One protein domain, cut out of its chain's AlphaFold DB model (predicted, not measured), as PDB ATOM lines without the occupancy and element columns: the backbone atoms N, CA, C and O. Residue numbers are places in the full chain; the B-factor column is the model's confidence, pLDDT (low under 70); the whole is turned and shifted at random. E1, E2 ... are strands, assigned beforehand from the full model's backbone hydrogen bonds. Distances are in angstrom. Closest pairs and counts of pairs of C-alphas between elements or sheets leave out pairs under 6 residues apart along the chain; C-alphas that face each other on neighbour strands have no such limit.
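What this domain is: This is residues 45 to 71, 82 to 110 and 123 to 128 of the 266 residues of an uncharacterized protein of Trypanosoma cruzi (UniProt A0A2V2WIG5). Two long, flattened U-shaped turns of chain lie side by side in register, each running out along one long strand and folding back through two shorter ones: E1, E2 and E3 in the first, E4, E5 and E6 in the second. E7 adds a third strand beside E4, and the strands stack parallel from turn to turn. The printed part has 62 residues with no named helix and seven strands, E1 to E7 in chain order, in three parallel sheets: E1, E4, E7; E2, E5; and E3, E6. The class is all strand. The whole is a loose rod, with a radius of gyration of the C-alphas of 13.8 A and spans of 47 by 16 by 11 A.

How they stand to each other: E1, residues 45 to 55, is the parallel neighbour of E4, residues 83 to 93, at 1 degree between their directions. C-alphas 45 and 83 face each other at 4.8 A, and N 47 and O 84 are within hydrogen-bond range at 2.8 A. E2, residues 58 to 62, is apart from E1 and is the parallel neighbour of E5, residues 96 to 100. N 99 and O 60 of that pair are 2.9 A apart, within hydrogen-bond range. E2 and E4 are near each other, with no pair of C-alphas within 8 A but 6 pairs within 10 A. E3, residues 66 to 69, is the parallel neighbour of E6, residues 104 to 107, at 5 degrees, with N 68 and O 105 at 2.8 A, within hydrogen-bond range. E4 and E6 are near each other too, with 5 pairs within 10 A. E4 is the inner strand of its sheet and has E7, residues 123 to 128, as its other parallel neighbour, with N 87 and O 124 at 2.8 A, within hydrogen-bond range.

Where its parts are: E1 begins at C-alpha 45, (10.896, -13.980, 34.500), and is 33.1 A long. E2 measures 13.6 A and E3 9.9 A. E4 is 33.0 A long and ends at C-alpha 93, (35.889, -32.590, 22.221). E5 measures 13.6 A and E6 9.9 A. E7 is 16.4 A long and ends at C-alpha 128, (25.137, -32.848, 25.908).

The domain as a whole: The C-alphas farthest apart are those of Gly 56 and Arg 110, at 47.4 A. Residues 72 to 81 are not printed, and C-alphas 71 and 82 are 9.2 A apart across that cut. Residues 111 to 122 are not printed either, with 19.4 A between C-alphas 110 and 123. Of the links that are printed whole, E1 to E2, E2 to E3, E4 to E5 and E5 to E6 are tight. The mean pLDDT of the printed part is 74.3, and residues 61 to 67, 69 to 71, 100 to 105 and 107 to 110 are under 70.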
ATOM      1  N   ASP A  45       9.451 -13.939  34.610       77.06
ATOM      2  CA  ASP A  45      10.896 -13.980  34.500       77.06
ATOM      3  C   ASP A  45      11.223 -15.079  33.480       77.06
ATOM      4  O   ASP A  45      10.691 -16.190  33.539       77.06
ATOM      5  N   VAL A  46      11.980 -14.726  32.445       73.25
ATOM      6  CA  VAL A  46      12.430 -15.661  31.410       73.25
ATOM      7  C   VAL A  46      13.946 -15.666  31.430       73.25
ATOM      8  O   VAL A  46      14.558 -14.639  31.147       73.25
ATOM      9  N   SER A  47      14.538 -16.809  31.736       81.19
ATOM     10  CA  SER A  47      15.980 -17.010  31.734       81.19
ATOM     11  C   SER A  47      16.345 -17.990  30.632       81.19
ATOM     12  O   SER A  47      15.793 -19.085  30.555       81.19
ATOM     13  N   LEU A  48      17.253 -17.567  29.764       76.38
ATOM     14  CA  LEU A  48      17.878 -18.386  28.736       76.38
ATOM     15  C   LEU A  48      19.366 -18.421  29.058       76.38
ATOM     16  O   LEU A  48      20.006 -17.371  29.041       76.38
ATOM     17  N   VAL A  49      19.873 -19.596  29.395       80.38
ATOM     18  CA  VAL A  49      21.295 -19.850  29.610       80.38
ATOM     19  C   VAL A  49      21.731 -20.809  28.519       80.38
ATOM     20  O   VAL A  49      21.064 -21.816  28.279       80.38
ATOM     21  N   HIS A  50      22.781 -20.431  27.813       76.81
ATOM     22  CA  HIS A  50      23.392 -21.247  26.788       76.81
ATOM     23  C   HIS A  50      24.897 -21.223  26.998       76.81
ATOM     24  O   HIS A  50      25.506 -20.154  26.913       76.81
ATOM     25  N   GLU A  51      25.464 -22.382  27.272       81.06
ATOM     26  CA  GLU A  51      26.892 -22.580  27.464       81.06
ATOM     27  C   GLU A  51      27.348 -23.601  26.424       81.06
ATOM     28  O   GLU A  51      26.700 -24.626  26.204       81.06
ATOM     29  N   ASN A  52      28.397 -23.255  25.690       78.12
ATOM     30  CA  ASN A  52      28.966 -24.125  24.674       78.12
ATOM     31  C   ASN A  52      30.482 -24.115  24.823       78.12
ATOM     32  O   ASN A  52      31.115 -23.081  24.596       78.12
ATOM     33  N   GLU A  53      31.051 -25.250  25.191       84.12
ATOM     34  CA  GLU A  53      32.490 -25.454  25.258       84.12
ATOM     35  C   GLU A  53      32.887 -26.438  24.161       84.12
ATOM     36  O   GLU A  53      32.355 -27.542  24.062       84.12
ATOM     37  N   MET A  54      33.799 -26.031  23.277       80.00
ATOM     38  CA  MET A  54      34.296 -26.927  22.238       80.00
ATOM     39  C   MET A  54      35.807 -26.878  22.067       80.00
ATOM     40  O   MET A  54      36.387 -25.823  21.800       80.00
ATOM     41  N   GLU A  55      36.413 -28.058  22.013       82.81
ATOM     42  CA  GLU A  55      37.779 -28.269  21.552       82.81
ATOM     43  C   GLU A  55      37.759 -29.012  20.199       82.81
ATOM     44  O   GLU A  55      37.614 -30.229  20.085       82.81
ATOM     45  N   GLY A  56      37.865 -28.265  19.094       75.50
ATOM     46  CA  GLY A  56      37.786 -28.815  17.737       75.50
ATOM     47  C   GLY A  56      36.360 -29.140  17.249       75.50
ATOM     48  O   GLY A  56      35.357 -28.725  17.802       75.50
ATOM     49  N   GLY A  57      36.237 -29.829  16.105       79.12
ATOM     50  CA  GLY A  57      34.923 -30.292  15.614       79.12
ATOM     51  C   GLY A  57      34.024 -29.243  14.928       79.12
ATOM     52  O   GLY A  57      34.499 -28.262  14.332       79.12
ATOM     53  N   ARG A  58      32.714 -29.534  14.862       78.38
ATOM     54  CA  ARG A  58      31.668 -28.634  14.331       78.38
ATOM     55  C   ARG A  58      30.347 -28.811  15.084       78.38
ATOM     56  O   ARG A  58      29.748 -29.873  14.935       78.38
ATOM     57  N   SER A  59      29.845 -27.752  15.712       74.50
ATOM     58  CA  SER A  59      28.475 -27.698  16.238       74.50
ATOM     59  C   SER A  59      27.570 -26.825  15.356       74.50
ATOM     60  O   SER A  59      28.009 -25.826  14.766       74.50
ATOM     61  N   MET A  60      26.309 -27.234  15.215       75.25
ATOM     62  CA  MET A  60      25.222 -26.349  14.797       75.25
ATOM     63  C   MET A  60      24.089 -26.432  15.811       75.25
ATOM     64  O   MET A  60      23.425 -27.462  15.902       75.25
ATOM     65  N   GLU A  61      23.821 -25.313  16.469       69.81
ATOM     66  CA  GLU A  61      22.766 -25.172  17.466       69.81
ATOM     67  C   GLU A  61      21.704 -24.193  16.965       69.81
ATOM     68  O   GLU A  61      21.980 -23.173  16.320       69.81
ATOM     69  N   SER A  62      20.443 -24.496  17.261       65.69
ATOM     70  CA  SER A  62      19.343 -23.571  16.999       65.69
ATOM     71  C   SER A  62      18.531 -23.324  18.260       65.69
ATOM     72  O   SER A  62      17.805 -24.212  18.694       65.69
ATOM     73  N   LEU A  63      18.634 -22.109  18.821       62.41
ATOM     74  CA  LEU A  63      17.871 -21.677  19.997       62.41
ATOM     75  C   LEU A  63      16.357 -21.627  19.719       62.41
ATOM     76  O   LEU A  63      15.922 -21.486  18.564       62.41
ATOM     77  N   PRO A  64      15.519 -21.699  20.772       60.97
ATOM     78  CA  PRO A  64      14.070 -21.690  20.625       60.97
ATOM     79  C   PRO A  64      13.549 -20.459  19.877       60.97
ATOM     80  O   PRO A  64      13.797 -19.314  20.252       60.97
ATOM     81  N   GLN A  65      12.743 -20.670  18.834       59.09
ATOM     82  CA  GLN A  65      12.248 -19.572  17.990       59.09
ATOM     83  C   GLN A  65      11.261 -18.649  18.723       59.09
ATOM     84  O   GLN A  65      11.159 -17.462  18.394       59.09
ATOM     85  N   SER A  66      10.519 -19.160  19.714       65.12
ATOM     86  CA  SER A  66       9.543 -18.346  20.440       65.12
ATOM     87  C   SER A  66       9.239 -18.807  21.868       65.12
ATOM     88  O   SER A  66       8.900 -19.961  22.114       65.12
ATOM     89  N   VAL A  67       9.230 -17.868  22.818       66.00
ATOM     90  CA  VAL A  67       8.642 -18.077  24.154       66.00
ATOM     91  C   VAL A  67       7.385 -17.227  24.270       66.00
ATOM     92  O   VAL A  67       7.438 -16.001  24.186       66.00
ATOM     93  N   THR A  68       6.226 -17.860  24.447       70.38
ATOM     94  CA  THR A  68       4.928 -17.186  24.513       70.38
ATOM     95  C   THR A  68       4.246 -17.407  25.859       70.38
ATOM     96  O   THR A  68       3.789 -18.504  26.180       70.38
ATOM     97  N   VAL A  69       4.044 -16.334  26.622       64.44
ATOM     98  CA  VAL A  69       3.304 -16.383  27.891       64.44
ATOM     99  C   VAL A  69       1.989 -15.619  27.746       64.44
ATOM    100  O   VAL A  69       1.955 -14.396  27.597       64.44
ATOM    101  N   VAL A  70       0.860 -16.335  27.793       65.75
ATOM    102  CA  VAL A  70      -0.492 -15.762  27.624       65.75
ATOM    103  C   VAL A  70      -1.309 -15.932  28.899       65.75
ATOM    104  O   VAL A  70      -2.190 -16.799  28.983       65.75
ATOM    105  N   PRO A  71      -1.093 -15.087  29.919       59.31
ATOM    106  CA  PRO A  71      -1.826 -15.208  31.157       59.31
ATOM    107  C   PRO A  71      -3.267 -14.732  30.978       59.31
ATOM    108  O   PRO A  71      -3.551 -13.553  30.743       59.31
ATOM    109  N   PHE A  82       5.686 -16.363  37.173       72.31
ATOM    110  CA  PHE A  82       5.784 -17.212  36.003       72.31
ATOM    111  C   PHE A  82       7.237 -17.190  35.603       72.31
ATOM    112  O   PHE A  82       7.672 -16.188  35.036       72.31
ATOM    113  N   ASP A  83       7.928 -18.269  35.909       78.00
ATOM    114  CA  ASP A  83       9.360 -18.343  35.724       78.00
ATOM    115  C   ASP A  83       9.593 -19.420  34.657       78.00
ATOM    116  O   ASP A  83       9.065 -20.531  34.736       78.00
ATOM    117  N   VAL A  84      10.247 -19.036  33.564       75.75
ATOM    118  CA  VAL A  84      10.595 -19.941  32.465       75.75
ATOM    119  C   VAL A  84      12.104 -19.936  32.354       75.75
ATOM    120  O   VAL A  84      12.676 -18.919  31.969       75.75
ATOM    121  N   SER A  85      12.724 -21.062  32.670       82.25
ATOM    122  CA  SER A  85      14.160 -21.266  32.552       82.25
ATOM    123  C   SER A  85      14.429 -22.272  31.447       82.25
ATOM    124  O   SER A  85      13.816 -23.339  31.403       82.25
ATOM    125  N   LEU A  86      15.328 -21.917  30.542       77.56
ATOM    126  CA  LEU A  86      15.858 -22.810  29.530       77.56
ATOM    127  C   LEU A  86      17.373 -22.766  29.653       77.56
ATOM    128  O   LEU A  86      17.963 -21.704  29.461       77.56
ATOM    129  N   VAL A  87      17.945 -23.894  30.043       81.31
ATOM    130  CA  VAL A  87      19.379 -24.110  30.198       81.31
ATOM    131  C   VAL A  87      19.788 -25.103  29.126       81.31
ATOM    132  O   VAL A  87      19.097 -26.101  28.908       81.31
ATOM    133  N   HIS A  88      20.845 -24.758  28.413       77.69
ATOM    134  CA  HIS A  88      21.443 -25.592  27.395       77.69
ATOM    135  C   HIS A  88      22.947 -25.554  27.581       77.69
ATOM    136  O   HIS A  88      23.536 -24.479  27.471       77.69
ATOM    137  N   GLU A  89      23.529 -26.705  27.853       82.38
ATOM    138  CA  GLU A  89      24.961 -26.883  28.026       82.38
ATOM    139  C   GLU A  89      25.399 -27.929  27.005       82.38
ATOM    140  O   GLU A  89      24.758 -28.969  26.837       82.38
ATOM    141  N   ASN A  90      26.425 -27.596  26.232       79.38
ATOM    142  CA  ASN A  90      26.993 -28.500  25.248       79.38
ATOM    143  C   ASN A  90      28.514 -28.455  25.359       79.38
ATOM    144  O   ASN A  90      29.124 -27.425  25.068       79.38
ATOM    145  N   GLU A  91      29.107 -29.579  25.730       85.00
ATOM    146  CA  GLU A  91      30.548 -29.769  25.796       85.00
ATOM    147  C   GLU A  91      30.976 -30.750  24.702       85.00
ATOM    148  O   GLU A  91      30.432 -31.846  24.563       85.00
ATOM    149  N   MET A  92      31.936 -30.354  23.865       82.12
ATOM    150  CA  MET A  92      32.391 -31.183  22.749       82.12
ATOM    151  C   MET A  92      33.906 -31.177  22.583       82.12
ATOM    152  O   MET A  92      34.504 -30.169  22.206       82.12
ATOM    153  N   GLU A  93      34.514 -32.355  22.649       85.06
ATOM    154  CA  GLU A  93      35.889 -32.590  22.221       85.06
ATOM    155  C   GLU A  93      35.899 -33.311  20.858       85.06
ATOM    156  O   GLU A  93      35.798 -34.530  20.719       85.06
ATOM    157  N   GLY A  94      36.004 -32.535  19.777       77.75
ATOM    158  CA  GLY A  94      36.010 -33.045  18.407       77.75
ATOM    159  C   GLY A  94      34.671 -33.634  17.921       77.75
ATOM    160  O   GLY A  94      33.675 -33.716  18.613       77.75
ATOM    161  N   GLY A  95      34.610 -34.050  16.648       80.62
ATOM    162  CA  GLY A  95      33.380 -34.637  16.084       80.62
ATOM    163  C   GLY A  95      32.412 -33.628  15.449       80.62
ATOM    164  O   GLY A  95      32.845 -32.654  14.812       80.62
ATOM    165  N   ARG A  96      31.109 -33.952  15.446       80.38
ATOM    166  CA  ARG A  96      30.037 -33.085  14.915       80.38
ATOM    167  C   ARG A  96      28.729 -33.253  15.695       80.38
ATOM    168  O   ARG A  96      28.132 -34.322  15.565       80.38
ATOM    169  N   SER A  97      28.233 -32.188  16.319       77.06
ATOM    170  CA  SER A  97      26.859 -32.126  16.839       77.06
ATOM    171  C   SER A  97      25.947 -31.293  15.934       77.06
ATOM    172  O   SER A  97      26.384 -30.364  15.240       77.06
ATOM    173  N   MET A  98      24.673 -31.675  15.897       77.31
ATOM    174  CA  MET A  98      23.582 -30.832  15.426       77.31
ATOM    175  C   MET A  98      22.420 -30.936  16.403       77.31
ATOM    176  O   MET A  98      21.788 -31.987  16.490       77.31
ATOM    177  N   GLU A  99      22.096 -29.815  17.032       71.81
ATOM    178  CA  GLU A  99      21.044 -29.707  18.035       71.81
ATOM    179  C   GLU A  99      19.985 -28.694  17.612       71.81
ATOM    180  O   GLU A  99      20.254 -27.579  17.137       71.81
ATOM    181  N   SER A 100      18.725 -29.085  17.787       67.62
ATOM    182  CA  SER A 100      17.599 -28.173  17.624       67.62
ATOM    183  C   SER A 100      16.786 -28.078  18.899       67.62
ATOM    184  O   SER A 100      16.069 -29.026  19.217       67.62
ATOM    185  N   LEU A 101      16.847 -26.922  19.569       65.12
ATOM    186  CA  LEU A 101      16.029 -26.596  20.738       65.12
ATOM    187  C   LEU A 101      14.552 -26.383  20.352       65.12
ATOM    188  O   LEU A 101      14.210 -26.245  19.168       65.12
ATOM    189  N   PRO A 102      13.632 -26.325  21.336       62.91
ATOM    190  CA  PRO A 102      12.208 -26.234  21.057       62.91
ATOM    191  C   PRO A 102      11.811 -25.022  20.232       62.91
ATOM    192  O   PRO A 102      12.014 -23.886  20.639       62.91
ATOM    193  N   GLN A 103      11.096 -25.215  19.125       64.38
ATOM    194  CA  GLN A 103      10.611 -24.080  18.329       64.38
ATOM    195  C   GLN A 103       9.669 -23.161  19.127       64.38
ATOM    196  O   GLN A 103       9.592 -21.956  18.860       64.38
ATOM    197  N   SER A 104       8.946 -23.703  20.114       68.12
ATOM    198  CA  SER A 104       8.050 -22.898  20.940       68.12
ATOM    199  C   SER A 104       7.859 -23.397  22.373       68.12
ATOM    200  O   SER A 104       7.532 -24.557  22.613       68.12
ATOM    201  N   VAL A 105       7.930 -22.475  23.334       69.50
ATOM    202  CA  VAL A 105       7.464 -22.691  24.714       69.50
ATOM    203  C   VAL A 105       6.244 -21.812  24.957       69.50
ATOM    204  O   VAL A 105       6.308 -20.591  24.839       69.50
ATOM    205  N   THR A 106       5.101 -22.415  25.277       73.75
ATOM    206  CA  THR A 106       3.823 -21.721  25.452       73.75
ATOM    207  C   THR A 106       3.232 -21.964  26.837       73.75
ATOM    208  O   THR A 106       2.780 -23.060  27.165       73.75
ATOM    209  N   VAL A 107       3.115 -20.903  27.638       67.44
ATOM    210  CA  VAL A 107       2.522 -20.962  28.982       67.44
ATOM    211  C   VAL A 107       1.200 -20.191  28.995       67.44
ATOM    212  O   VAL A 107       1.153 -18.966  28.853       67.44
ATOM    213  N   VAL A 108       0.075 -20.900  29.163       68.69
ATOM    214  CA  VAL A 108      -1.289 -20.329  29.147       68.69
ATOM    215  C   VAL A 108      -2.004 -20.589  30.473       68.69
ATOM    216  O   VAL A 108      -2.916 -21.421  30.566       68.69
ATOM    217  N   PRO A 109      -1.660 -19.841  31.527       61.84
ATOM    218  CA  PRO A 109      -2.290 -20.004  32.819       61.84
ATOM    219  C   PRO A 109      -3.704 -19.431  32.761       61.84
ATOM    220  O   PRO A 109      -3.916 -18.260  32.432       61.84
ATOM    221  N   ARG A 110      -4.693 -20.257  33.112       63.22
ATOM    222  CA  ARG A 110      -6.105 -19.869  33.211       63.22
ATOM    223  C   ARG A 110      -6.525 -19.803  34.673       63.22
ATOM    224  O   ARG A 110      -6.400 -20.764  35.434       63.22
ATOM    225  N   SER A 123      11.025 -25.394  33.681       82.62
ATOM    226  CA  SER A 123      12.450 -25.605  33.469       82.62
ATOM    227  C   SER A 123      12.645 -26.595  32.332       82.62
ATOM    228  O   SER A 123      12.065 -27.681  32.333       82.62
ATOM    229  N   LEU A 124      13.446 -26.201  31.353       77.69
ATOM    230  CA  LEU A 124      14.013 -27.095  30.358       77.69
ATOM    231  C   LEU A 124      15.522 -27.089  30.561       77.69
ATOM    232  O   LEU A 124      16.117 -26.018  30.487       77.69
ATOM    233  N   VAL A 125      16.092 -28.253  30.830       82.25
ATOM    234  CA  VAL A 125      17.533 -28.466  30.938       82.25
ATOM    235  C   VAL A 125      17.914 -29.461  29.857       82.25
ATOM    236  O   VAL A 125      17.207 -30.452  29.651       82.25
ATOM    237  N   HIS A 126      18.961 -29.128  29.122       78.19
ATOM    238  CA  HIS A 126      19.541 -29.978  28.107       78.19
ATOM    239  C   HIS A 126      21.050 -29.915  28.253       78.19
ATOM    240  O   HIS A 126      21.616 -28.831  28.123       78.19
ATOM    241  N   GLU A 127      21.652 -31.059  28.512       83.44
ATOM    242  CA  GLU A 127      23.085 -31.228  28.684       83.44
ATOM    243  C   GLU A 127      23.531 -32.274  27.662       83.44
ATOM    244  O   GLU A 127      22.905 -33.329  27.516       83.44
ATOM    245  N   ASN A 128      24.550 -31.938  26.880       80.31
ATOM    246  CA  ASN A 128      25.137 -32.848  25.908       80.31
ATOM    247  C   ASN A 128      26.656 -32.803  26.030       80.31
ATOM    248  O   ASN A 128      27.266 -31.771  25.756       80.31
TER     249      ASN A 128